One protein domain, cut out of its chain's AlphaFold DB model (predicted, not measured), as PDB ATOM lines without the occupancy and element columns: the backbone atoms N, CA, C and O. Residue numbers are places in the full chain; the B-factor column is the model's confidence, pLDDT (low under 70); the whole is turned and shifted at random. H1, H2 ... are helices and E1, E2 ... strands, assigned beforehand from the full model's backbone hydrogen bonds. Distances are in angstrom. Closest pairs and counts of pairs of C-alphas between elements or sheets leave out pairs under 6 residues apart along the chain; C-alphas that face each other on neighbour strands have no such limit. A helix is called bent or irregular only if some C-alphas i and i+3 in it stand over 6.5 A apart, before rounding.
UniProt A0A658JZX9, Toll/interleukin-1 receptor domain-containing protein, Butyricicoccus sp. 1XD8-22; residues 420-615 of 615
ATOM      1  N   VAL A 420       5.883  47.270   1.687       95.25
ATOM      2  CA  VAL A 420       7.243  46.718   1.568       95.25
ATOM      3  C   VAL A 420       8.177  47.627   2.351       95.25
ATOM      4  O   VAL A 420       8.229  48.831   2.104       95.25
ATOM      5  N   ILE A 421       8.882  47.050   3.320       95.88
ATOM      6  CA  ILE A 421       9.752  47.792   4.232       95.88
ATOM      7  C   ILE A 421      11.166  47.810   3.663       95.88
ATOM      8  O   ILE A 421      11.718  46.759   3.343       95.88
ATOM      9  N   LEU A 422      11.770  48.991   3.580       93.62
ATOM     10  CA  LEU A 422      13.174  49.163   3.244       93.62
ATOM     11  C   LEU A 422      13.944  49.591   4.497       93.62
ATOM     12  O   LEU A 422      13.825  50.718   4.978       93.62
ATOM     13  N   SER A 423      14.717  48.653   5.031       91.00
ATOM     14  CA  SER A 423      15.608  48.837   6.171       91.00
ATOM     15  C   SER A 423      17.012  49.126   5.656       91.00
ATOM     16  O   SER A 423      17.568  48.367   4.862       91.00
ATOM     17  N   GLY A 424      17.608  50.228   6.096       83.44
ATOM     18  CA  GLY A 424      18.970  50.533   5.699       83.44
ATOM     19  C   GLY A 424      19.496  51.842   6.248       83.44
ATOM     20  O   GLY A 424      18.750  52.755   6.592       83.44
ATOM     21  N   ALA A 425      20.817  51.919   6.324       81.69
ATOM     22  CA  ALA A 425      21.543  53.142   6.621       81.69
ATOM     23  C   ALA A 425      22.795  53.183   5.753       81.69
ATOM     24  O   ALA A 425      23.320  52.131   5.379       81.69
ATOM     25  N   TYR A 426      23.295  54.387   5.487       76.81
ATOM     26  CA  TYR A 426      24.572  54.545   4.804       76.81
ATOM     27  C   TYR A 426      25.659  53.761   5.552       76.81
ATOM     28  O   TYR A 426      25.827  53.973   6.762       76.81
ATOM     29  N   PRO A 427      26.351  52.827   4.886       71.56
ATOM     30  CA  PRO A 427      27.414  52.075   5.524       71.56
ATOM     31  C   PRO A 427      28.647  52.974   5.699       71.56
ATOM     32  O   PRO A 427      28.988  53.761   4.817       71.56
ATOM     33  N   ASP A 428      29.326  52.856   6.842       69.75
ATOM     34  CA  ASP A 428      30.601  53.538   7.090       69.75
ATOM     35  C   ASP A 428      31.729  52.751   6.372       69.75
ATOM     36  O   ASP A 428      32.525  52.056   7.001       69.75
ATOM     37  N   CYS A 429      31.722  52.758   5.036       63.81
ATOM     38  CA  CYS A 429      32.693  52.066   4.177       63.81
ATOM     39  C   CYS A 429      32.988  52.863   2.892       63.81
ATOM     40  O   CYS A 429      32.388  53.918   2.680       63.81
ATOM     41  N   ASP A 430      33.894  52.352   2.048       57.34
ATOM     42  CA  ASP A 430      34.362  53.013   0.817       57.34
ATOM     43  C   ASP A 430      33.219  53.515  -0.087       57.34
ATOM     44  O   ASP A 430      32.160  52.882  -0.185       57.34
ATOM     45  N   GLU A 431      33.467  54.617  -0.805       58.22
ATOM     46  CA  GLU A 431      32.507  55.347  -1.663       58.22
ATOM     47  C   GLU A 431      31.762  54.472  -2.688       58.22
ATOM     48  O   GLU A 431      30.660  54.781  -3.122       58.22
ATOM     49  N   ILE A 432      32.312  53.321  -3.051       54.72
ATOM     50  CA  ILE A 432      31.726  52.416  -4.043       54.72
ATOM     51  C   ILE A 432      30.590  51.596  -3.466       54.72
ATOM     52  O   ILE A 432      29.575  51.398  -4.124       54.72
ATOM     53  N   TYR A 433      30.726  51.147  -2.222       64.31
ATOM     54  CA  TYR A 433      29.614  50.517  -1.521       64.31
ATOM     55  C   TYR A 433      28.531  51.544  -1.207       64.31
ATOM     56  O   TYR A 433      27.356  51.197  -1.185       64.31
ATOM     57  N   GLN A 434      28.910  52.812  -1.033       67.75
ATOM     58  CA  GLN A 434      27.955  53.912  -0.949       67.75
ATOM     59  C   GLN A 434      27.214  54.114  -2.282       67.75
ATOM     60  O   GLN A 434      25.994  54.257  -2.272       67.75
ATOM     61  N   ASN A 435      27.902  54.025  -3.425       66.38
ATOM     62  CA  ASN A 435      27.269  54.057  -4.750       66.38
ATOM     63  C   ASN A 435      26.355  52.844  -4.986       66.38
ATOM     64  O   ASN A 435      25.205  53.018  -5.375       66.38
ATOM     65  N   SER A 436      26.812  51.629  -4.667       72.94
ATOM     66  CA  SER A 436      25.992  50.407  -4.714       72.94
ATOM     67  C   SER A 436      24.770  50.503  -3.799       72.94
ATOM     68  O   SER A 436      23.677  50.086  -4.173       72.94
ATOM     69  N   PHE A 437      24.924  51.087  -2.607       81.94
ATOM     70  CA  PHE A 437      23.817  51.367  -1.697       81.94
ATOM     71  C   PHE A 437      22.810  52.339  -2.316       81.94
ATOM     72  O   PHE A 437      21.612  52.065  -2.273       81.94
ATOM     73  N   LEU A 438      23.271  53.448  -2.903       78.69
ATOM     74  CA  LEU A 438      22.399  54.418  -3.567       78.69
ATOM     75  C   LEU A 438      21.661  53.803  -4.755       78.69
ATOM     76  O   LEU A 438      20.468  54.046  -4.924       78.69
ATOM     77  N   GLU A 439      22.336  52.979  -5.551       77.38
ATOM     78  CA  GLU A 439      21.693  52.272  -6.653       77.38
ATOM     79  C   GLU A 439      20.685  51.239  -6.179       77.38
ATOM     80  O   GLU A 439      19.587  51.171  -6.730       77.38
ATOM     81  N   ALA A 440      21.015  50.468  -5.142       85.19
ATOM     82  CA  ALA A 440      20.072  49.551  -4.525       85.19
ATOM     83  C   ALA A 440      18.845  50.309  -4.037       85.19
ATOM     84  O   ALA A 440      17.720  49.979  -4.409       85.19
ATOM     85  N   LEU A 441      19.056  51.367  -3.255       87.81
ATOM     86  CA  LEU A 441      17.991  52.219  -2.762       87.81
ATOM     87  C   LEU A 441      17.113  52.718  -3.912       87.81
ATOM     88  O   LEU A 441      15.896  52.553  -3.846       87.81
ATOM     89  N   ALA A 442      17.707  53.279  -4.965       83.38
ATOM     90  CA  ALA A 442      16.974  53.777  -6.118       83.38
ATOM     91  C   ALA A 442      16.195  52.654  -6.822       83.38
ATOM     92  O   ALA A 442      15.000  52.805  -7.070       83.38
ATOM     93  N   ALA A 443      16.834  51.513  -7.089       85.19
ATOM     94  CA  ALA A 443      16.239  50.377  -7.787       85.19
ATOM     95  C   ALA A 443      15.078  49.748  -7.003       85.19
ATOM     96  O   ALA A 443      13.989  49.583  -7.556       85.19
ATOM     97  N   TYR A 444      15.273  49.444  -5.715       91.19
ATOM     98  CA  TYR A 444      14.228  48.877  -4.861       91.19
ATOM     99  C   TYR A 444      13.079  49.870  -4.667       91.19
ATOM    100  O   TYR A 444      11.931  49.506  -4.905       91.19
ATOM    101  N   THR A 445      13.365  51.133  -4.323       90.31
ATOM    102  CA  THR A 445      12.344  52.191  -4.164       90.31
ATOM    103  C   THR A 445      11.491  52.312  -5.421       90.31
ATOM    104  O   THR A 445      10.263  52.218  -5.363       90.31
ATOM    105  N   LYS A 446      12.147  52.456  -6.577       87.06
ATOM    106  CA  LYS A 446      11.502  52.567  -7.886       87.06
ATOM    107  C   LYS A 446      10.602  51.374  -8.166       87.06
ATOM    108  O   LYS A 446       9.430  51.549  -8.488       87.06
ATOM    109  N   GLN A 447      11.130  50.164  -8.013       87.06
ATOM    110  CA  GLN A 447      10.424  48.942  -8.375       87.06
ATOM    111  C   GLN A 447       9.256  48.630  -7.422       87.06
ATOM    112  O   GLN A 447       8.220  48.144  -7.882       87.06
ATOM    113  N   ILE A 448       9.378  48.962  -6.129       91.06
ATOM    114  CA  ILE A 448       8.308  48.847  -5.122       91.06
ATOM    115  C   ILE A 448       7.138  49.767  -5.484       91.06
ATOM    116  O   ILE A 448       6.013  49.285  -5.653       91.06
ATOM    117  N   ILE A 449       7.413  51.062  -5.673       88.44
ATOM    118  CA  ILE A 449       6.389  52.078  -5.967       88.44
ATOM    119  C   ILE A 449       5.710  51.776  -7.307       88.44
ATOM    120  O   ILE A 449       4.486  51.668  -7.378       88.44
ATOM    121  N   LYS A 450       6.501  51.504  -8.350       81.69
ATOM    122  CA  LYS A 450       6.022  51.111  -9.688       81.69
ATOM    123  C   LYS A 450       5.175  49.836  -9.678       81.69
ATOM    124  O   LYS A 450       4.390  49.598 -10.595       81.69
ATOM    125  N   SER A 451       5.340  48.965  -8.687       83.75
ATOM    126  CA  SER A 451       4.547  47.735  -8.554       83.75
ATOM    127  C   SER A 451       3.264  47.926  -7.734       83.75
ATOM    128  O   SER A 451       2.525  46.960  -7.542       83.75
ATOM    129  N   GLY A 452       2.977  49.156  -7.293       86.06
ATOM    130  CA  GLY A 452       1.755  49.526  -6.577       86.06
ATOM    131  C   GLY A 452       1.776  49.218  -5.077       86.06
ATOM    132  O   GLY A 452       0.716  49.258  -4.447       86.06
ATOM    133  N   TYR A 453       2.939  48.886  -4.509       90.88
ATOM    134  CA  TYR A 453       3.123  48.706  -3.065       90.88
ATOM    135  C   TYR A 453       3.380  50.050  -2.374       90.88
ATOM    136  O   TYR A 453       3.882  50.990  -2.991       90.88
ATOM    137  N   THR A 454       3.083  50.123  -1.077       93.56
ATOM    138  CA  THR A 454       3.497  51.250  -0.232       93.56
ATOM    139  C   THR A 454       4.911  50.990   0.276       93.56
ATOM    140  O   THR A 454       5.153  49.996   0.968       93.56
ATOM    141  N   LEU A 455       5.844  51.876  -0.063       94.94
ATOM    142  CA  LEU A 455       7.202  51.845   0.466       94.94
ATOM    143  C   LEU A 455       7.207  52.377   1.898       94.94
ATOM    144  O   LEU A 455       6.800  53.514   2.137       94.94
ATOM    145  N   VAL A 456       7.711  51.573   2.831       95.06
ATOM    146  CA  VAL A 456       7.859  51.941   4.242       95.06
ATOM    147  C   VAL A 456       9.339  52.058   4.583       95.06
ATOM    148  O   VAL A 456      10.095  51.125   4.329       95.06
ATOM    149  N   PHE A 457       9.761  53.163   5.190       93.00
ATOM    150  CA  PHE A 457      11.153  53.338   5.617       93.00
ATOM    151  C   PHE A 457      11.274  54.263   6.837       93.00
ATOM    152  O   PHE A 457      10.349  55.010   7.172       93.00
ATOM    153  N   GLY A 458      12.419  54.206   7.519       89.12
ATOM    154  CA  GLY A 458      12.755  55.118   8.614       89.12
ATOM    155  C   GLY A 458      13.351  56.429   8.093       89.12
ATOM    156  O   GLY A 458      14.087  56.415   7.111       89.12
ATOM    157  N   ALA A 459      13.074  57.551   8.762       79.31
ATOM    158  CA  ALA A 459      13.495  58.902   8.375       79.31
ATOM    159  C   ALA A 459      15.009  59.144   8.523       79.31
ATOM    160  O   ALA A 459      15.469  59.923   9.362       79.31
ATOM    161  N   HIS A 460      15.806  58.442   7.722       71.62
ATOM    162  CA  HIS A 460      17.240  58.648   7.643       71.62
ATOM    163  C   HIS A 460      17.529  59.891   6.775       71.62
ATOM    164  O   HIS A 460      17.155  59.898   5.598       71.62
ATOM    165  N   PRO A 461      18.236  60.917   7.293       64.25
ATOM    166  CA  PRO A 461      18.399  62.203   6.601       64.25
ATOM    167  C   PRO A 461      19.035  62.092   5.211       64.25
ATOM    168  O   PRO A 461      18.747  62.875   4.315       64.25
ATOM    169  N   THR A 462      19.915  61.108   5.027       61.59
ATOM    170  CA  THR A 462      20.799  61.021   3.857       61.59
ATOM    171  C   THR A 462      20.096  60.623   2.563       61.59
ATOM    172  O   THR A 462      20.664  60.832   1.498       61.59
ATOM    173  N   PHE A 463      18.902  60.023   2.616       71.25
ATOM    174  CA  PHE A 463      18.300  59.462   1.403       71.25
ATOM    175  C   PHE A 463      16.780  59.619   1.264       71.25
ATOM    176  O   PHE A 463      16.193  59.132   0.298       71.25
ATOM    177  N   GLN A 464      16.142  60.351   2.178       77.75
ATOM    178  CA  GLN A 464      14.708  60.647   2.125       77.75
ATOM    179  C   GLN A 464      14.291  61.415   0.855       77.75
ATOM    180  O   GLN A 464      13.287  61.068   0.242       77.75
ATOM    181  N   GLU A 465      15.079  62.404   0.411       77.38
ATOM    182  CA  GLU A 465      14.726  63.210  -0.767       77.38
ATOM    183  C   GLU A 465      14.757  62.363  -2.040       77.38
ATOM    184  O   GLU A 465      13.870  62.485  -2.875       77.38
ATOM    185  N   MET A 466      15.696  61.416  -2.143       74.19
ATOM    186  CA  MET A 466      15.733  60.467  -3.258       74.19
ATOM    187  C   MET A 466      14.454  59.623  -3.316       74.19
ATOM    188  O   MET A 466      13.906  59.402  -4.396       74.19
ATOM    189  N   VAL A 467      13.953  59.171  -2.162       83.31
ATOM    190  CA  VAL A 467      12.687  58.431  -2.089       83.31
ATOM    191  C   VAL A 467      11.520  59.304  -2.549       83.31
ATOM    192  O   VAL A 467      10.701  58.843  -3.345       83.31
ATOM    193  N   PHE A 468      11.453  60.563  -2.107       81.94
ATOM    194  CA  PHE A 468      10.398  61.495  -2.520       81.94
ATOM    195  C   PHE A 468      10.464  61.831  -4.013       81.94
ATOM    196  O   PHE A 468       9.433  61.825  -4.684       81.94
ATOM    197  N   ASP A 469      11.660  62.036  -4.560       72.69
ATOM    198  CA  ASP A 469      11.877  62.308  -5.981       72.69
ATOM    199  C   ASP A 469      11.472  61.132  -6.875       72.69
ATOM    200  O   ASP A 469      10.974  61.332  -7.988       72.69
ATOM    201  N   ILE A 470      11.703  59.899  -6.414       80.31
ATOM    202  CA  ILE A 470      11.235  58.691  -7.097       80.31
ATOM    203  C   ILE A 470       9.716  58.585  -6.950       80.31
ATOM    204  O   ILE A 470       9.020  58.382  -7.940       80.31
ATOM    205  N   ALA A 471       9.160  58.783  -5.756       83.44
ATOM    206  CA  ALA A 471       7.717  58.706  -5.544       83.44
ATOM    207  C   ALA A 471       6.936  59.707  -6.404       83.44
ATOM    208  O   ALA A 471       5.953  59.319  -7.028       83.44
ATOM    209  N   ALA A 472       7.413  60.949  -6.510       78.88
ATOM    210  CA  ALA A 472       6.827  61.988  -7.358       78.88
ATOM    211  C   ALA A 472       6.818  61.615  -8.848       78.88
ATOM    212  O   ALA A 472       5.976  62.093  -9.605       78.88
ATOM    213  N   ARG A 473       7.773  60.781  -9.279       72.88
ATOM    214  CA  ARG A 473       7.898  60.317 -10.667       72.88
ATOM    215  C   ARG A 473       7.096  59.052 -10.954       72.88
ATOM    216  O   ARG A 473       6.628  58.889 -12.073       72.88
ATOM    217  N   TYR A 474       6.979  58.157  -9.979       76.19
ATOM    218  CA  TYR A 474       6.462  56.798 -10.171       76.19
ATOM    219  C   TYR A 474       5.086  56.569  -9.523       76.19
ATOM    220  O   TYR A 474       4.568  55.456  -9.581       76.19
ATOM    221  N   SER A 475       4.485  57.591  -8.901       79.69
ATOM    222  CA  SER A 475       3.141  57.525  -8.318       79.69
ATOM    223  C   SER A 475       2.403  58.861  -8.413       79.69
ATOM    224  O   SER A 475       2.919  59.894  -7.990       79.69
ATOM    225  N   ASP A 476       1.144  58.819  -8.857       73.94
ATOM    226  CA  ASP A 476       0.238  59.979  -8.850       73.94
ATOM    227  C   ASP A 476      -0.250  60.349  -7.435       73.94
ATOM    228  O   ASP A 476      -0.663  61.480  -7.180       73.94
ATOM    229  N   ASP A 477      -0.195  59.406  -6.490       82.25
ATOM    230  CA  ASP A 477      -0.479  59.647  -5.075       82.25
ATOM    231  C   ASP A 477       0.760  59.307  -4.244       82.25
ATOM    232  O   ASP A 477       0.980  58.161  -3.832       82.25
ATOM    233  N   MET A 478       1.589  60.324  -4.011       80.81
ATOM    234  CA  MET A 478       2.784  60.204  -3.178       80.81
ATOM    235  C   MET A 478       2.448  59.828  -1.733       80.81
ATOM    236  O   MET A 478       3.126  58.982  -1.148       80.81
ATOM    237  N   ARG A 479       1.371  60.392  -1.163       85.19
ATOM    238  CA  ARG A 479       1.006  60.184   0.247       85.19
ATOM    239  C   ARG A 479       0.755  58.719   0.558       85.19
ATOM    240  O   ARG A 479       1.234  58.234   1.575       85.19
ATOM    241  N   GLY A 480       0.026  58.013  -0.300       85.19
ATOM    242  CA  GLY A 480      -0.207  56.581  -0.090       85.19
ATOM    243  C   GLY A 480       0.876  55.659  -0.668       85.19
ATOM    244  O   GLY A 480       0.866  54.465  -0.372       85.19
ATOM    245  N   ALA A 481       1.795  56.170  -1.496       88.94
ATOM    246  CA  ALA A 481       2.909  55.385  -2.034       88.94
ATOM    247  C   ALA A 481       4.097  55.315  -1.071       88.94
ATOM    248  O   ALA A 481       4.861  54.353  -1.124       88.94
ATOM    249  N   VAL A 482       4.239  56.307  -0.188       93.31
ATOM    250  CA  VAL A 482       5.369  56.423   0.735       93.31
ATOM    251  C   VAL A 482       4.877  56.606   2.166       93.31
ATOM    252  O   VAL A 482       4.133  57.538   2.463       93.31
ATOM    253  N   GLU A 483       5.349  55.751   3.067       94.38
ATOM    254  CA  GLU A 483       5.108  55.811   4.507       94.38
ATOM    255  C   GLU A 483       6.450  55.961   5.237       94.38
ATOM    256  O   GLU A 483       7.301  55.070   5.201       94.38
ATOM    257  N   MET A 484       6.655  57.099   5.895       93.31
ATOM    258  CA  MET A 484       7.913  57.416   6.571       93.31
ATOM    259  C   MET A 484       7.729  57.396   8.088       93.31
ATOM    260  O   MET A 484       6.860  58.087   8.624       93.31
ATOM    261  N   HIS A 485       8.578  56.644   8.791       93.50
ATOM    262  CA  HIS A 485       8.581  56.563  10.255       93.50
ATOM    263  C   HIS A 485       9.709  57.402  10.851       93.50
ATOM    264  O   HIS A 485      10.868  57.254  10.472       93.50
ATOM    265  N   MET A 486       9.387  58.273  11.805       90.19
ATOM    266  CA  MET A 486      10.343  59.205  12.408       90.19
ATOM    267  C   MET A 486      10.181  59.260  13.933       90.19
ATOM    268  O   MET A 486       9.071  59.209  14.465       90.19
ATOM    269  N   ASP A 487      11.299  59.381  14.648       89.25
ATOM    270  CA  ASP A 487      11.296  59.705  16.076       89.25
ATOM    271  C   ASP A 487      10.975  61.196  16.248       89.25
ATOM    272  O   ASP A 487      11.567  62.041  15.570       89.25
ATOM    273  N   ARG A 488      10.056  61.537  17.159       88.69
ATOM    274  CA  ARG A 488       9.680  62.933  17.439       88.69
ATOM    275  C   ARG A 488      10.873  63.838  17.730       88.69
ATOM    276  O   ARG A 488      10.800  65.022  17.404       88.69
ATOM    277  N   ALA A 489      11.954  63.306  18.298       85.75
ATOM    278  CA  ALA A 489      13.169  64.066  18.573       85.75
ATOM    279  C   ALA A 489      13.803  64.673  17.305       85.75
ATOM    280  O   ALA A 489      14.418  65.733  17.382       85.75
ATOM    281  N   TYR A 490      13.618  64.049  16.135       82.25
ATOM    282  CA  TYR A 490      14.172  64.534  14.865       82.25
ATOM    283  C   TYR A 490      13.250  65.507  14.120       82.25
ATOM    284  O   TYR A 490      13.694  66.146  13.169       82.25
ATOM    285  N   LEU A 491      11.996  65.678  14.557       81.69
ATOM    286  CA  LEU A 491      11.015  66.515  13.856       81.69
ATOM    287  C   LEU A 491      11.421  67.995  13.807       81.69
ATOM    288  O   LEU A 491      11.104  68.678  12.841       81.69
ATOM    289  N   GLY A 492      12.144  68.489  14.819       77.19
ATOM    290  CA  GLY A 492      12.565  69.893  14.896       77.19
ATOM    291  C   GLY A 492      13.474  70.355  13.748       77.19
ATOM    292  O   GLY A 492      13.619  71.557  13.550       77.19
ATOM    293  N   GLY A 493      14.064  69.422  12.991       76.00
ATOM    294  CA  GLY A 493      14.887  69.709  11.814       76.00
ATOM    295  C   GLY A 493      14.128  69.768  10.483       76.00
ATOM    296  O   GLY A 493      14.768  69.998   9.460       76.00
ATOM    297  N   TYR A 494      12.806  69.554  10.466       78.38
ATOM    298  CA  TYR A 494      12.023  69.425   9.231       78.38
ATOM    299  C   TYR A 494      10.728  70.247   9.245       78.38
ATOM    300  O   TYR A 494      10.086  70.411  10.283       78.38
ATOM    301  N   ASP A 495      10.286  70.696   8.065       82.12
ATOM    302  CA  ASP A 495       8.935  71.233   7.888       82.12
ATOM    303  C   ASP A 495       7.923  70.081   7.812       82.12
ATOM    304  O   ASP A 495       7.815  69.348   6.823       82.12
ATOM    305  N   ARG A 496       7.138  69.939   8.881       85.62
ATOM    306  CA  ARG A 496       6.088  68.926   8.983       85.62
ATOM    307  C   ARG A 496       5.048  69.037   7.865       85.62
ATOM    308  O   ARG A 496       4.622  68.008   7.345       85.62
ATOM    309  N   ALA A 497       4.624  70.248   7.509       85.69
ATOM    310  CA  ALA A 497       3.596  70.447   6.492       85.69
ATOM    311  C   ALA A 497       4.109  70.069   5.096       85.69
ATOM    312  O   ALA A 497       3.329  69.631   4.249       85.69
ATOM    313  N   GLU A 498       5.413  70.215   4.854       84.38
ATOM    314  CA  GLU A 498       6.052  69.765   3.619       84.38
ATOM    315  C   GLU A 498       6.171  68.236   3.563       84.38
ATOM    316  O   GLU A 498       5.759  67.623   2.574       84.38
ATOM    317  N   LEU A 499       6.642  67.600   4.640       84.44
ATOM    318  CA  LEU A 499       6.746  66.138   4.724       84.44
ATOM    319  C   LEU A 499       5.388  65.454   4.564       84.44
ATOM    320  O   LEU A 499       5.259  64.490   3.808       84.44
ATOM    321  N   GLU A 500       4.355  65.990   5.214       88.56
ATOM    322  CA  GLU A 500       2.994  65.475   5.097       88.56
ATOM    323  C   GLU A 500       2.429  65.641   3.679       88.56
ATOM    324  O   GLU A 500       1.460  64.966   3.359       88.56
ATOM    325  N   LYS A 501       2.970  66.499   2.800       86.50
ATOM    326  CA  LYS A 501       2.581  66.532   1.370       86.50
ATOM    327  C   LYS A 501       3.258  65.425   0.560       86.50
ATOM    328  O   LYS A 501       2.672  64.957  -0.412       86.50
ATOM    329  N   LYS A 502       4.469  65.026   0.956       85.06
ATOM    330  CA  LYS A 502       5.323  64.067   0.237       85.06
ATOM    331  C   LYS A 502       5.101  62.608   0.666       85.06
ATOM    332  O   LYS A 502       5.384  61.708  -0.116       85.06
ATOM    333  N   CYS A 503       4.591  62.351   1.874       91.62
ATOM    334  CA  CYS A 503       4.407  60.994   2.402       91.62
ATOM    335  C   CYS A 503       3.335  60.908   3.505       91.62
ATOM    336  O   CYS A 503       2.865  61.920   4.031       91.62
ATOM    337  N   THR A 504       2.987  59.681   3.893       93.25
ATOM    338  CA  THR A 504       2.319  59.386   5.167       93.25
ATOM    339  C   THR A 504       3.358  59.367   6.291       93.25
ATOM    340  O   THR A 504       4.134  58.422   6.413       93.25
ATOM    341  N   LEU A 505       3.382  60.419   7.115       92.19
ATOM    342  CA  LEU A 505       4.323  60.563   8.230       92.19
ATOM    343  C   LEU A 505       3.793  59.882   9.502       92.19
ATOM    344  O   LEU A 505       2.728  60.239  10.010       92.19
ATOM    345  N   VAL A 506       4.569  58.956  10.065       92.75
ATOM    346  CA  VAL A 506       4.271  58.280  11.335       92.75
ATOM    347  C   VAL A 506       5.321  58.656  12.377       92.75
ATOM    348  O   VAL A 506       6.506  58.368  12.226       92.75
ATOM    349  N   LEU A 507       4.876  59.291  13.461       92.25
ATOM    350  CA  LEU A 507       5.742  59.728  14.556       92.25
ATOM    351  C   LEU A 507       5.670  58.766  15.742       92.25
ATOM    352  O   LEU A 507       4.581  58.344  16.138       92.25
ATOM    353  N   SER A 508       6.826  58.462  16.330       92.06
ATOM    354  CA  SER A 508       6.946  57.631  17.534       92.06
ATOM    355  C   SER A 508       7.905  58.250  18.551       92.06
ATOM    356  O   SER A 508       8.753  59.068  18.195       92.06
ATOM    357  N   ASP A 509       7.762  57.851  19.813       90.75
ATOM    358  CA  ASP A 509       8.596  58.334  20.915       90.75
ATOM    359  C   ASP A 509       9.759  57.357  21.129       90.75
ATOM    360  O   ASP A 509       9.587  56.290  21.723       90.75
ATOM    361  N   GLY A 510      10.943  57.691  20.612       86.94
ATOM    362  CA  GLY A 510      12.125  56.831  20.697       86.94
ATOM    363  C   GLY A 510      12.322  55.896  19.494       86.94
ATOM    364  O   GLY A 510      11.379  55.312  18.950       86.94
ATOM    365  N   LEU A 511      13.591  55.675  19.130       84.69
ATOM    366  CA  LEU A 511      14.015  54.753  18.066       84.69
ATOM    367  C   LEU A 511      13.448  53.320  18.191       84.69
ATOM    368  O   LEU A 511      13.034  52.774  17.166       84.69
ATOM    369  N   PRO A 512      13.393  52.677  19.379       88.62
ATOM    370  CA  PRO A 512      12.826  51.331  19.495       88.62
ATOM    371  C   PRO A 512      11.333  51.282  19.148       88.62
ATOM    372  O   PRO A 512      10.920  50.425  18.368       88.62
ATOM    373  N   ALA A 513      10.548  52.233  19.665       89.31
ATOM    374  CA  ALA A 513       9.118  52.326  19.382       89.31
ATOM    375  C   ALA A 513       8.862  52.642  17.902       89.31
ATOM    376  O   ALA A 513       7.954  52.078  17.294       89.31
ATOM    377  N   MET A 514       9.702  53.492  17.301       92.81
ATOM    378  CA  MET A 514       9.664  53.775  15.868       92.81
ATOM    379  C   MET A 514       9.893  52.508  15.030       92.81
ATOM    380  O   MET A 514       9.090  52.223  14.145       92.81
ATOM    381  N   ARG A 515      10.931  51.711  15.325       91.56
ATOM    382  CA  ARG A 515      11.210  50.450  14.608       91.56
ATOM    383  C   ARG A 515      10.077  49.441  14.740       91.56
ATOM    384  O   ARG A 515       9.684  48.823  13.752       91.56
ATOM    385  N   GLU A 516       9.551  49.274  15.950       92.69
ATOM    386  CA  GLU A 516       8.442  48.358  16.204       92.69
ATOM    387  C   GLU A 516       7.188  48.780  15.439       92.69
ATOM    388  O   GLU A 516       6.566  47.955  14.776       92.69
ATOM    389  N   ARG A 517       6.856  50.073  15.436       92.69
ATOM    390  CA  ARG A 517       5.712  50.591  14.679       92.69
ATOM    391  C   ARG A 517       5.919  50.503  13.168       92.69
ATOM    392  O   ARG A 517       4.980  50.165  12.452       92.69
ATOM    393  N   MET A 518       7.135  50.750  12.686       93.94
ATOM    394  CA  MET A 518       7.495  50.614  11.274       93.94
ATOM    395  C   MET A 518       7.292  49.180  10.786       93.94
ATOM    396  O   MET A 518       6.663  48.961   9.752       93.94
ATOM    397  N   ILE A 519       7.766  48.195  11.547       93.81
ATOM    398  CA  ILE A 519       7.779  46.798  11.110       93.81
ATOM    399  C   ILE A 519       6.457  46.098  11.427       93.81
ATOM    400  O   ILE A 519       5.858  45.487  10.548       93.81
ATOM    401  N   CYS A 520       5.961  46.235  12.655       91.50
ATOM    402  CA  CYS A 520       4.802  45.496  13.158       91.50
ATOM    403  C   CYS A 520       3.477  46.273  13.049       91.50
ATOM    404  O   CYS A 520       2.423  45.718  13.345       91.50
ATOM    405  N   GLY A 521       3.497  47.551  12.649       83.69
ATOM    406  CA  GLY A 521       2.311  48.422  12.658       83.69
ATOM    407  C   GLY A 521       1.237  48.107  11.611       83.69
ATOM    408  O   GLY A 521       0.162  48.699  11.654       83.69
ATOM    409  N   GLY A 522       1.500  47.190  10.679       84.94
ATOM    410  CA  GLY A 522       0.554  46.769   9.648       84.94
ATOM    411  C   GLY A 522       1.129  45.659   8.765       84.94
ATOM    412  O   GLY A 522       2.347  45.470   8.761       84.94
ATOM    413  N   PRO A 523       0.288  44.944   7.997       87.06
ATOM    414  CA  PRO A 523       0.727  43.821   7.176       87.06
ATOM    415  C   PRO A 523       1.753  44.277   6.134       87.06
ATOM    416  O   PRO A 523       1.493  45.181   5.335       87.06
ATOM    417  N   ALA A 524       2.922  43.645   6.157       92.44
ATOM    418  CA  ALA A 524       3.987  43.861   5.193       92.44
ATOM    419  C   ALA A 524       4.253  42.566   4.434       92.44
ATOM    420  O   ALA A 524       4.320  41.492   5.026       92.44
ATOM    421  N   ALA A 525       4.406  42.685   3.119       92.56
ATOM    422  CA  ALA A 525       4.699  41.549   2.261       92.56
ATOM    423  C   ALA A 525       6.171  41.120   2.369       92.56
ATOM    424  O   ALA A 525       6.492  39.963   2.130       92.56
ATOM    425  N   LEU A 526       7.064  42.056   2.712       94.12
ATOM    426  CA  LEU A 526       8.508  41.840   2.772       94.12
ATOM    427  C   LEU A 526       9.226  42.988   3.491       94.12
ATOM    428  O   LEU A 526       8.801  44.144   3.414       94.12
ATOM    429  N   MET A 527      10.377  42.669   4.086       95.81
ATOM    430  CA  MET A 527      11.427  43.627   4.433       95.81
ATOM    431  C   MET A 527      12.729  43.390   3.643       95.81
ATOM    432  O   MET A 527      13.294  42.299   3.671       95.81
ATOM    433  N   VAL A 528      13.244  44.426   2.979       95.25
ATOM    434  CA  VAL A 528      14.550  44.420   2.301       95.25
ATOM    435  C   VAL A 528      15.557  45.189   3.147       95.25
ATOM    436  O   VAL A 528      15.315  46.340   3.503       95.25
ATOM    437  N   CYS A 529      16.692  44.567   3.448       93.88
ATOM    438  CA  CYS A 529      17.792  45.174   4.187       93.88
ATOM    439  C   CYS A 529      18.951  45.535   3.245       93.88
ATOM    440  O   CYS A 529      19.509  44.656   2.581       93.88
ATOM    441  N   ILE A 530      19.334  46.815   3.233       90.69
ATOM    442  CA  ILE A 530      20.430  47.374   2.428       90.69
ATOM    443  C   ILE A 530      21.411  48.174   3.310       90.69
ATOM    444  O   ILE A 530      21.013  48.965   4.164       90.69
ATOM    445  N   GLY A 531      22.716  47.980   3.128       87.44
ATOM    446  CA  GLY A 531      23.776  48.692   3.842       87.44
ATOM    447  C   GLY A 531      23.792  48.417   5.349       87.44
ATOM    448  O   GLY A 531      23.788  47.268   5.800       87.44
ATOM    449  N   GLY A 532      23.820  49.492   6.135       85.69
ATOM    450  CA  GLY A 532      23.777  49.485   7.594       85.69
ATOM    451  C   GLY A 532      25.136  49.772   8.231       85.69
ATOM    452  O   GLY A 532      26.147  49.175   7.865       85.69
ATOM    453  N   LYS A 533      25.159  50.661   9.230       84.88
ATOM    454  CA  LYS A 533      26.377  50.965   9.994       84.88
ATOM    455  C   LYS A 533      26.798  49.774  10.841       84.88
ATOM    456  O   LYS A 533      25.977  49.230  11.572       84.88
ATOM    457  N   ILE A 534      28.082  49.432  10.797       83.56
ATOM    458  CA  ILE A 534      28.656  48.381  11.636       83.56
ATOM    459  C   ILE A 534      29.032  49.007  12.981       83.56
ATOM    460  O   ILE A 534      29.906  49.868  13.064       83.56
ATOM    461  N   LYS A 535      28.348  48.594  14.048       83.38
ATOM    462  CA  LYS A 535      28.659  48.994  15.425       83.38
ATOM    463  C   LYS A 535      29.614  48.005  16.097       83.38
ATOM    464  O   LYS A 535      29.589  46.813  15.801       83.38
ATOM    465  N   ALA A 536      30.428  48.505  17.029       78.44
ATOM    466  CA  ALA A 536      31.342  47.677  17.819       78.44
ATOM    467  C   ALA A 536      30.586  46.645  18.679       78.44
ATOM    468  O   ALA A 536      30.995  45.491  18.777       78.44
ATOM    469  N   GLU A 537      29.445  47.040  19.250       80.19
ATOM    470  CA  GLU A 537      28.556  46.140  19.982       80.19
ATOM    471  C   GLU A 537      27.473  45.557  19.067       80.19
ATOM    472  O   GLU A 537      26.695  46.292  18.453       80.19
ATOM    473  N   LYS A 538      27.367  44.220  19.020       74.69
ATOM    474  CA  LYS A 538      26.347  43.523  18.215       74.69
ATOM    475  C   LYS A 538      24.910  43.872  18.625       74.69
ATOM    476  O   LYS A 538      24.041  43.958  17.768       74.69
ATOM    477  N   SER A 539      24.655  44.120  19.910       74.19
ATOM    478  CA  SER A 539      23.332  44.501  20.437       74.19
ATOM    479  C   SER A 539      22.840  45.864  19.940       74.19
ATOM    480  O   SER A 539      21.644  46.141  19.994       74.19
ATOM    481  N   GLN A 540      23.745  46.711  19.446       78.44
ATOM    482  CA  GLN A 540      23.433  48.048  18.938       78.44
ATOM    483  C   GLN A 540      23.228  48.074  17.415       78.44
ATOM    484  O   GLN A 540      22.965  49.134  16.842       78.44
ATOM    485  N   GLN A 541      23.355  46.925  16.745       83.94
ATOM    486  CA  GLN A 541      23.177  46.809  15.301       83.94
ATOM    487  C   GLN A 541      21.704  47.036  14.942       83.94
ATOM    488  O   GLN A 541      20.825  46.258  15.308       83.94
ATOM    489  N   GLY A 542      21.432  48.126  14.220       85.06
ATOM    490  CA  GLY A 542      20.066  48.499  13.847       85.06
ATOM    491  C   GLY A 542      19.397  47.468  12.940       85.06
ATOM    492  O   GLY A 542      18.273  47.059  13.217       85.06
ATOM    493  N   VAL A 543      20.128  47.000  11.923       88.44
ATOM    494  CA  VAL A 543      19.651  45.989  10.967       88.44
ATOM    495  C   VAL A 543      19.272  44.696  11.695       88.44
ATOM    496  O   VAL A 543      18.183  44.177  11.491       88.44
ATOM    497  N   ASP A 544      20.105  44.207  12.616       90.38
ATOM    498  CA  ASP A 544      19.835  42.973  13.365       90.38
ATOM    499  C   ASP A 544      18.569  43.087  14.232       90.38
ATOM    500  O   ASP A 544      17.768  42.150  14.290       90.38
ATOM    501  N   ALA A 545      18.360  44.241  14.876       89.50
ATOM    502  CA  ALA A 545      17.159  44.506  15.664       89.50
ATOM    503  C   ALA A 545      15.889  44.519  14.794       89.50
ATOM    504  O   ALA A 545      14.851  43.986  15.189       89.50
ATOM    505  N   GLU A 546      15.981  45.098  13.598       93.75
ATOM    506  CA  GLU A 546      14.889  45.160  12.626       93.75
ATOM    507  C   GLU A 546      14.576  43.767  12.055       93.75
ATOM    508  O   GLU A 546      13.415  43.361  12.030       93.75
ATOM    509  N   ILE A 547      15.593  42.962  11.728       93.44
ATOM    510  CA  ILE A 547      15.426  41.553  11.325       93.44
ATOM    511  C   ILE A 547      14.737  40.747  12.429       93.44
ATOM    512  O   ILE A 547      13.821  39.973  12.153       93.44
ATOM    513  N   ALA A 548      15.126  40.930  13.692       92.62
ATOM    514  CA  ALA A 548      14.487  40.240  14.810       92.62
ATOM    515  C   ALA A 548      13.003  40.622  14.969       92.62
ATOM    516  O   ALA A 548      12.175  39.764  15.285       92.62
ATOM    517  N   LEU A 549      12.647  41.889  14.737       94.06
ATOM    518  CA  LEU A 549      11.255  42.347  14.705       94.06
ATOM    519  C   LEU A 549      10.480  41.711  13.546       94.06
ATOM    520  O   LEU A 549       9.424  41.127  13.783       94.06
ATOM    521  N   ALA A 550      11.027  41.747  12.330       94.12
ATOM    522  CA  ALA A 550      10.382  41.188  11.142       94.12
ATOM    523  C   ALA A 550      10.117  39.685  11.286       94.12
ATOM    524  O   ALA A 550       9.009  39.220  11.022       94.12
ATOM    525  N   ARG A 551      11.087  38.937  11.827       92.75
ATOM    526  CA  ARG A 551      10.934  37.500  12.104       92.75
ATOM    527  C   ARG A 551       9.825  37.214  13.112       92.75
ATOM    528  O   ARG A 551       9.061  36.276  12.913       92.75
ATOM    529  N   ARG A 552       9.704  38.019  14.175       91.75
ATOM    530  CA  ARG A 552       8.598  37.886  15.144       91.75
ATOM    531  C   ARG A 552       7.238  38.189  14.517       91.75
ATOM    532  O   ARG A 552       6.254  37.576  14.911       91.75
ATOM    533  N   ALA A 553       7.197  39.101  13.551       91.44
ATOM    534  CA  ALA A 553       5.993  39.461  12.811       91.44
ATOM    535  C   ALA A 553       5.679  38.515  11.631       91.44
ATOM    536  O   ALA A 553       4.675  38.717  10.956       91.44
ATOM    537  N   GLY A 554       6.514  37.500  11.370       91.19
ATOM    538  CA  GLY A 554       6.335  36.578  10.242       91.19
ATOM    539  C   GLY A 554       6.573  37.215   8.868       91.19
ATOM    540  O   GLY A 554       6.094  36.695   7.867       91.19
ATOM    541  N   ILE A 555       7.290  38.340   8.812       94.44
ATOM    542  CA  ILE A 555       7.591  39.053   7.569       94.44
ATOM    543  C   ILE A 555       8.864  38.441   6.964       94.44
ATOM    544  O   ILE A 555       9.889  38.407   7.657       94.44
ATOM    545  N   PRO A 556       8.844  37.978   5.699       94.62
ATOM    546  CA  PRO A 556      10.047  37.474   5.051       94.62
ATOM    547  C   PRO A 556      11.075  38.601   4.904       94.62
ATOM    548  O   PRO A 556      10.717  39.761   4.691       94.62
ATOM    549  N   VAL A 557      12.358  38.260   5.031       95.62
ATOM    550  CA  VAL A 557      13.473  39.219   4.992       95.62
ATOM    551  C   VAL A 557      14.429  38.892   3.851       95.62
ATOM    552  O   VAL A 557      14.870  37.751   3.725       95.62
ATOM    553  N   ALA A 558      14.805  39.905   3.072       94.81
ATOM    554  CA  ALA A 558      15.832  39.829   2.034       94.81
ATOM    555  C   ALA A 558      17.063  40.669   2.399       94.81
ATOM    556  O   ALA A 558      16.925  41.791   2.886       94.81
ATOM    557  N   LEU A 559      18.266  40.157   2.121       92.81
ATOM    558  CA  LEU A 559      19.535  40.849   2.381       92.81
ATOM    559  C   LEU A 559      20.264  41.162   1.069       92.81
ATOM    560  O   LEU A 559      20.696  40.242   0.376       92.81
ATOM    561  N   ALA A 560      20.451  42.447   0.750       89.50
ATOM    562  CA  ALA A 560      21.240  42.869  -0.411       89.50
ATOM    563  C   ALA A 560      22.729  42.986  -0.040       89.50
ATOM    564  O   ALA A 560      23.217  44.042   0.370       89.50
ATOM    565  N   GLY A 561      23.466  41.884  -0.167       83.62
ATOM    566  CA  GLY A 561      24.818  41.761   0.397       83.62
ATOM    567  C   GLY A 561      25.900  42.618  -0.276       83.62
ATOM    568  O   GLY A 561      26.946  42.864   0.323       83.62
ATOM    569  N   THR A 562      25.656  43.125  -1.482       80.69
ATOM    570  CA  THR A 562      26.607  43.952  -2.250       80.69
ATOM    571  C   THR A 562      26.552  45.442  -1.914       80.69
ATOM    572  O   THR A 562      27.364  46.222  -2.408       80.69
ATOM    573  N   THR A 563      25.631  45.846  -1.038       79.94
ATOM    574  CA  THR A 563      25.482  47.236  -0.568       79.94
ATOM    575  C   THR A 563      26.406  47.582   0.609       79.94
ATOM    576  O   THR A 563      26.357  48.690   1.134       79.94
ATOM    577  N   GLY A 564      27.264  46.644   1.029       79.88
ATOM    578  CA  GLY A 564      28.198  46.821   2.142       79.88
ATOM    579  C   GLY A 564      27.524  46.835   3.521       79.88
ATOM    580  O   GLY A 564      26.358  46.477   3.686       79.88
ATOM    581  N   GLY A 565      28.282  47.225   4.547       85.81
ATOM    582  CA  GLY A 565      27.756  47.392   5.902       85.81
ATOM    583  C   GLY A 565      27.276  46.105   6.585       85.81
ATOM    584  O   GLY A 565      27.747  44.999   6.303       85.81
ATOM    585  N   ARG A 566      26.338  46.254   7.530       90.31
ATOM    586  CA  ARG A 566      25.845  45.137   8.352       90.31
ATOM    587  C   ARG A 566      25.028  44.116   7.553       90.31
ATOM    588  O   ARG A 566      25.146  42.928   7.831       90.31
ATOM    589  N   SER A 567      24.260  44.542   6.549       88.50
ATOM    590  CA  SER A 567      23.506  43.632   5.670       88.50
ATOM    591  C   SER A 567      24.421  42.639   4.941       88.50
ATOM    592  O   SER A 567      24.120  41.446   4.898       88.50
ATOM    593  N   SER A 568      25.579  43.107   4.462       86.94
ATOM    594  CA  SER A 568      26.616  42.280   3.834       86.94
ATOM    595  C   SER A 568      27.208  41.247   4.798       86.94
ATOM    596  O   SER A 568      27.251  40.058   4.483       86.94
ATOM    597  N   GLN A 569      27.587  41.674   6.010       87.44
ATOM    598  CA  GLN A 569      28.114  40.767   7.037       87.44
ATOM    599  C   GLN A 569      27.090  39.709   7.453       87.44
ATOM    600  O   GLN A 569      27.433  38.538   7.572       87.44
ATOM    601  N   TYR A 570      25.827  40.102   7.633       89.75
ATOM    602  CA  TYR A 570      24.758  39.172   7.999       89.75
ATOM    603  C   TYR A 570      24.534  38.133   6.888       89.75
ATOM    604  O   TYR A 570      24.422  36.939   7.158       89.75
ATOM    605  N   ALA A 571      24.518  38.567   5.624       88.81
ATOM    606  CA  ALA A 571      24.386  37.665   4.483       88.81
ATOM    607  C   ALA A 571      25.536  36.643   4.419       88.81
ATOM    608  O   ALA A 571      25.300  35.461   4.168       88.81
ATOM    609  N   GLN A 572      26.769  37.075   4.702       87.12
ATOM    610  CA  GLN A 572      27.924  36.182   4.776       87.12
ATOM    611  C   GLN A 572      27.803  35.172   5.931       87.12
ATOM    612  O   GLN A 572      27.974  33.977   5.700       87.12
ATOM    613  N   GLU A 573      27.438  35.629   7.135       90.38
ATOM    614  CA  GLU A 573      27.213  34.770   8.312       90.38
ATOM    615  C   GLU A 573      26.177  33.667   8.013       90.38
ATOM    616  O   GLU A 573      26.355  32.509   8.397       90.38
ATOM    617  N   LEU A 574      25.099  34.004   7.296       89.12
ATOM    618  CA  LEU A 574      24.065  33.040   6.913       89.12
ATOM    619  C   LEU A 574      24.514  32.066   5.832       89.12
ATOM    620  O   LEU A 574      24.112  30.904   5.892       89.12
ATOM    621  N   ARG A 575      25.333  32.507   4.871       85.81
ATOM    622  CA  ARG A 575      25.899  31.611   3.857       85.81
ATOM    623  C   ARG A 575      26.795  30.562   4.502       85.81
ATOM    624  O   ARG A 575      26.613  29.378   4.250       85.81
ATOM    625  N   GLU A 576      27.725  30.993   5.351       86.44
ATOM    626  CA  GLU A 576      28.669  30.097   6.029       86.44
ATOM    627  C   GLU A 576      27.947  29.089   6.936       86.44
ATOM    628  O   GLU A 576      28.361  27.937   7.043       86.44
ATOM    629  N   ALA A 577      26.833  29.501   7.550       87.62
ATOM    630  CA  ALA A 577      26.043  28.661   8.445       87.62
ATOM    631  C   ALA A 577      24.895  27.882   7.767       87.62
ATOM    632  O   ALA A 577      24.210  27.123   8.456       87.62
ATOM    633  N   GLY A 578      24.625  28.086   6.471       82.56
ATOM    634  CA  GLY A 578      23.471  27.494   5.775       82.56
ATOM    635  C   GLY A 578      22.111  27.908   6.361       82.56
ATOM    636  O   GLY A 578      21.219  27.081   6.518       82.56
ATOM    637  N   GLY A 579      21.959  29.174   6.762       86.75
ATOM    638  CA  GLY A 579      20.863  29.641   7.624       86.75
ATOM    639  C   GLY A 579      19.699  30.372   6.942       86.75
ATOM    640  O   GLY A 579      18.906  30.989   7.657       86.75
ATOM    641  N   TRP A 580      19.599  30.362   5.610       88.62
ATOM    642  CA  TRP A 580      18.657  31.206   4.854       88.62
ATOM    643  C   TRP A 580      17.180  30.986   5.201       88.62
ATOM    644  O   TRP A 580      16.437  31.962   5.318       88.62
ATOM    645  N   ASP A 581      16.784  29.745   5.496       87.75
ATOM    646  CA  ASP A 581      15.402  29.377   5.852       87.75
ATOM    647  C   ASP A 581      14.892  30.088   7.119       87.75
ATOM    648  O   ASP A 581      13.696  30.128   7.405       87.75
ATOM    649  N   ARG A 582      15.798  30.684   7.909       87.38
ATOM    650  CA  ARG A 582      15.447  31.488   9.089       87.38
ATOM    651  C   ARG A 582      14.888  32.865   8.735       87.38
ATOM    652  O   ARG A 582      14.306  33.498   9.623       87.38
ATOM    653  N   LEU A 583      15.132  33.349   7.515       91.31
ATOM    654  CA  LEU A 583      14.733  34.676   7.044       91.31
ATOM    655  C   LEU A 583      13.526  34.641   6.110       91.31
ATOM    656  O   LEU A 583      12.717  35.565   6.145       91.31
ATOM    657  N   ASN A 584      13.425  33.624   5.257       92.00
ATOM    658  CA  ASN A 584      12.382  33.506   4.241       92.00
ATOM    659  C   ASN A 584      12.305  32.059   3.702       92.00
ATOM    660  O   ASN A 584      13.248  31.293   3.898       92.00
ATOM    661  N   PRO A 585      11.215  31.677   3.010       89.12
ATOM    662  CA  PRO A 585      11.036  30.326   2.470       89.12
ATOM    663  C   PRO A 585      11.605  30.124   1.049       89.12
ATOM    664  O   PRO A 585      11.255  29.153   0.384       89.12
ATOM    665  N   TRP A 586      12.443  31.028   0.526       88.94
ATOM    666  CA  TRP A 586      12.791  31.059  -0.908       88.94
ATOM    667  C   TRP A 586      13.994  30.192  -1.311       88.94
ATOM    668  O   TRP A 586      14.383  30.174  -2.481       88.94
ATOM    669  N   GLY A 587      14.595  29.481  -0.354       85.19
ATOM    670  CA  GLY A 587      15.759  28.624  -0.572       85.19
ATOM    671  C   GLY A 587      17.066  29.386  -0.832       85.19
ATOM    672  O   GLY A 587      17.111  30.615  -0.926       85.19
ATOM    673  N   ALA A 588      18.171  28.646  -0.939       85.81
ATOM    674  CA  ALA A 588      19.511  29.233  -1.026       85.81
ATOM    675  C   ALA A 588      19.756  30.015  -2.329       85.81
ATOM    676  O   ALA A 588      20.379  31.068  -2.291       85.81
ATOM    677  N   ALA A 589      19.222  29.558  -3.467       86.94
ATOM    678  CA  ALA A 589      19.544  30.128  -4.778       86.94
ATOM    679  C   ALA A 589      19.200  31.626  -4.902       86.94
ATOM    680  O   ALA A 589      20.039  32.420  -5.329       86.94
ATOM    681  N   LEU A 590      17.988  32.036  -4.501       88.38
ATOM    682  CA  LEU A 590      17.587  33.447  -4.562       88.38
ATOM    683  C   LEU A 590      18.340  34.292  -3.526       88.38
ATOM    684  O   LEU A 590      18.778  35.398  -3.836       88.38
ATOM    685  N   ASN A 591      18.524  33.768  -2.313       90.12
ATOM    686  CA  ASN A 591      19.226  34.472  -1.241       90.12
ATOM    687  C   ASN A 591      20.715  34.688  -1.555       90.12
ATOM    688  O   ASN A 591      21.260  35.766  -1.321       90.12
ATOM    689  N   GLU A 592      21.377  33.695  -2.143       87.88
ATOM    690  CA  GLU A 592      22.768  33.821  -2.568       87.88
ATOM    691  C   GLU A 592      22.920  34.794  -3.733       87.88
ATOM    692  O   GLU A 592      23.848  35.608  -3.716       87.88
ATOM    693  N   ALA A 593      21.982  34.777  -4.687       83.81
ATOM    694  CA  ALA A 593      21.933  35.765  -5.758       83.81
ATOM    695  C   ALA A 593      21.778  37.190  -5.200       83.81
ATOM    696  O   ALA A 593      22.554  38.066  -5.569       83.81
ATOM    697  N   LEU A 594      20.856  37.416  -4.256       86.81
ATOM    698  CA  LEU A 594      20.678  38.710  -3.576       86.81
ATOM    699  C   LEU A 594      21.932  39.159  -2.811       86.81
ATOM    700  O   LEU A 594      22.229  40.350  -2.723       86.81
ATOM    701  N   SER A 595      22.695  38.211  -2.269       85.25
ATOM    702  CA  SER A 595      23.898  38.524  -1.506       85.25
ATOM    703  C   SER A 595      25.102  38.915  -2.369       85.25
ATOM    704  O   SER A 595      25.947  39.656  -1.870       85.25
ATOM    705  N   HIS A 596      25.211  38.423  -3.605       82.75
ATOM    706  CA  HIS A 596      26.373  38.661  -4.476       82.75
ATOM    707  C   HIS A 596      26.081  39.504  -5.717       82.75
ATOM    708  O   HIS A 596      27.017  39.982  -6.361       82.75
ATOM    709  N   SER A 597      24.810  39.676  -6.082       78.00
ATOM    710  CA  SER A 597      24.430  40.466  -7.246       78.00
ATOM    711  C   SER A 597      24.474  41.955  -6.927       78.00
ATOM    712  O   SER A 597      23.938  42.420  -5.924       78.00
ATOM    713  N   VAL A 598      25.111  42.710  -7.810       70.12
ATOM    714  CA  VAL A 598      25.104  44.181  -7.845       70.12
ATOM    715  C   VAL A 598      24.067  44.719  -8.837       70.12
ATOM    716  O   VAL A 598      23.834  45.917  -8.893       70.12
ATOM    717  N   ASN A 599      23.386  43.846  -9.594       72.62
ATOM    718  CA  ASN A 599      22.270  44.250 -10.449       72.62
ATOM    719  C   ASN A 599      20.988  44.350  -9.611       72.62
ATOM    720  O   ASN A 599      20.115  43.474  -9.638       72.62
ATOM    721  N   HIS A 600      20.890  45.432  -8.841       82.94
ATOM    722  CA  HIS A 600      19.791  45.658  -7.902       82.94
ATOM    723  C   HIS A 600      18.428  45.763  -8.584       82.94
ATOM    724  O   HIS A 600      17.424  45.370  -7.996       82.94
ATOM    725  N   ARG A 601      18.379  46.218  -9.843       76.19
ATOM    726  CA  ARG A 601      17.140  46.258 -10.632       76.19
ATOM    727  C   ARG A 601      16.601  44.854 -10.899       76.19
ATOM    728  O   ARG A 601      15.448  44.580 -10.575       76.19
ATOM    729  N   LEU A 602      17.439  43.956 -11.421       77.19
ATOM    730  CA  LEU A 602      17.058  42.559 -11.652       77.19
ATOM    731  C   LEU A 602      16.653  41.872 -10.344       77.19
ATOM    732  O   LEU A 602      15.682  41.117 -10.309       77.19
ATOM    733  N   MET A 603      17.396  42.125  -9.265       87.62
ATOM    734  CA  MET A 603      17.099  41.539  -7.960       87.62
ATOM    735  C   MET A 603      15.762  42.030  -7.402       87.62
ATOM    736  O   MET A 603      14.959  41.204  -6.974       87.62
ATOM    737  N   ALA A 604      15.478  43.332  -7.478       86.81
ATOM    738  CA  ALA A 604      14.195  43.896  -7.073       86.81
ATOM    739  C   ALA A 604      13.027  43.309  -7.886       86.81
ATOM    740  O   ALA A 604      11.985  42.982  -7.317       86.81
ATOM    741  N   GLU A 605      13.197  43.125  -9.199       82.38
ATOM    742  CA  GLU A 605      12.196  42.487 -10.062       82.38
ATOM    743  C   GLU A 605      11.925  41.032  -9.660       82.38
ATOM    744  O   GLU A 605      10.767  40.670  -9.441       82.38
ATOM    745  N   ARG A 606      12.974  40.211  -9.499       85.19
ATOM    746  CA  ARG A 606      12.846  38.801  -9.078       85.19
ATOM    747  C   ARG A 606      12.169  38.670  -7.720       85.19
ATOM    748  O   ARG A 606      11.298  37.825  -7.536       85.19
ATOM    749  N   LEU A 607      12.556  39.519  -6.780       90.12
ATOM    750  CA  LEU A 607      12.042  39.497  -5.422       90.12
ATOM    751  C   LEU A 607      10.565  39.922  -5.361       90.12
ATOM    752  O   LEU A 607       9.768  39.240  -4.721       90.12
ATOM    753  N   LEU A 608      10.153  40.967  -6.087       87.69
ATOM    754  CA  LEU A 608       8.731  41.327  -6.154       87.69
ATOM    755  C   LEU A 608       7.888  40.327  -6.955       87.69
ATOM    756  O   LEU A 608       6.700  40.195  -6.664       87.69
ATOM    757  N   ALA A 609       8.460  39.641  -7.948       84.44
ATOM    758  CA  ALA A 609       7.780  38.549  -8.644       84.44
ATOM    759  C   ALA A 609       7.524  37.371  -7.694       84.44
ATOM    760  O   ALA A 609       6.413  36.856  -7.645       84.44
ATOM    761  N   ARG A 610       8.507  37.023  -6.855       85.25
ATOM    762  CA  ARG A 610       8.384  35.933  -5.883       85.25
ATOM    763  C   ARG A 610       7.251  36.153  -4.877       85.25
ATOM    764  O   ARG A 610       6.499  35.231  -4.591       85.25
ATOM    765  N   ILE A 611       7.086  37.384  -4.397       82.94
ATOM    766  CA  ILE A 611       5.985  37.753  -3.489       82.94
ATOM    767  C   ILE A 611       4.619  37.634  -4.183       82.94
ATOM    768  O   ILE A 611       3.621  37.365  -3.528       82.94
ATOM    769  N   GLN A 612       4.551  37.838  -5.503       70.56
ATOM    770  CA  GLN A 612       3.301  37.717  -6.262       70.56
ATOM    771  C   GLN A 612       2.877  36.268  -6.506       70.56
ATOM    772  O   GLN A 612       1.711  36.044  -6.794       70.56
ATOM    773  N   GLU A 613       3.796  35.308  -6.405       66.31
ATOM    774  CA  GLU A 613       3.496  33.873  -6.502       66.31
ATOM    775  C   GLU A 613       3.015  33.276  -5.167       66.31
ATOM    776  O   GLU A 613       2.456  32.182  -5.152       66.31
ATOM    777  N   GLU A 614       3.267  33.964  -4.047       52.91
ATOM    778  CA  GLU A 614       2.897  33.531  -2.690       52.91
ATOM    779  C   GLU A 614       1.547  34.116  -2.210       52.91
ATOM    780  O   GLU A 614       1.058  33.717  -1.151       52.91
ATOM    781  N   VAL A 615       0.940  35.023  -2.991       42.75
ATOM    782  CA  VAL A 615      -0.415  35.594  -2.802       42.75
ATOM    783  C   VAL A 615      -1.372  34.960  -3.798       42.75
ATOM    784  O   VAL A 615      -2.499  34.610  -3.378       42.75
TER     785      VAL A 615
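This is residues 420 to 615 of the 615 residues of the protein "Toll/interleukin-1 receptor domain-containing protein" of Butyricicoccus sp. 1XD8-22 (UniProt A0A658JZX9). A strongly twisted sheet of six parallel strands makes the core, with helices over both faces: H1, H2, H5 and H10 cover one, H6, H7 and H8 the other, in three layers. The sheet curls round H6, and at its E6 edge the helical hairpin H8 and H9 packs on that strand. The 196 printed residues have ten named helices and six named strands, in the chain order E1 H1 E2 H2 H3 E3 H4 H5 E4 H6 E5 H7 E6 H8 H9 H10; the sheet's order is E4 E3 E2 E1 E5 E6. The class is mixed, helices and strands. The whole is compact, with a radius of gyration of the C-alphas of 15.6 A, and rounded, with spans of 47 by 37 by 34 A.

E1, residues 420 to 425, is an inner strand. H1, residues 431 to 450, runs along the strands over E1 and E5, residues 524 to 531, at a height over the sheet of 9.4 A. E1 and E5 are parallel, with N 423 and O 528 within hydrogen-bond range at 2.8 A. E2, residues 454 to 458, is parallel to E1, with N 422 and O 456 at 2.8 A. H2, residues 464 to 474, touches residues 442 to 450 of H1, the closest C-alphas being those of Lys 450 and Tyr 474, 5.7 A apart. H3, residues 478 to 481, only grazes the sheet. E3, residues 482 to 487, is parallel to E2, with N 483 and O 455 at 2.8 A. H4, residues 488 to 493, only grazes the sheet. H5, residues 496 to 502, touches H3, the closest C-alphas being those of Met 478 and Lys 502, 5.7 A apart. E4, residues 504 to 508, an edge strand, is parallel to E3, with N 506 and O 484 at 2.8 A. H6, residues 511 to 520, touches H7, residues 542 to 552, the closest C-alphas being those of Ile 519 and Ala 550, 6.2 A apart. H6 and H7 lie on the opposite face from H1. E6, residues 557 to 560, the other edge strand, is parallel to E5, with N 529 and O 558 at 2.8 A. H8, residues 565 to 577, runs across the strands, at 68 degrees to E5 on the local plane. H9, residues 587 to 596, forms a helical hairpin with H8, the closest C-alphas being those of Ala 571 and Ser 595, 6.1 A apart. H10, residues 600 to 613, on the same face as H1, touches residues 439 to 448 of H1, the closest C-alphas being those of Ala 443 and Arg 601, 5.1 A apart. Four strand-helix-strand units, each two parallel neighbour strands with one or more helices between, are E1, H1, E2; E2, H2 H3, E3; E3, H4 H5, E4; and E5, H7, E6, and the crossover of each is right-handed. Every O i to N i+4 pair is within hydrogen-bond range in H1, H2, H5, H6, H7, H8 and H10; H9 has 5 of 6, H4 has 0 of 2 but 2 of 3 O i to N i+3 pairs, and H3 is too short for an i+4 pair.

E1 begins at C-alpha 420 (7.243, 46.718, 1.568). H1 measures 28.0 A from C-alpha 431 (32.507, 55.347, -1.663) to C-alpha 450. E5 measures 20.4 A, H8 19.0 A and H10 20.2 A, ending at C-alpha 613 (3.496, 33.873, -6.502). H4 and H9 are only just irregular: C-alphas 489 and 492 are 6.9 A apart, and 587 and 590 are 6.52 A apart.

The two C-alphas farthest apart are those of Ala 497 and Glu 576, at 47.5 A. The printed part has no cut and ends at the chain's last residue, 615. No link is long; E5 to H7 and H8 to H9 are short, the others tight. The mean pLDDT of the printed part is 84.5, with residues 428 to 435, 461 to 462 and 613 to 615 under 70.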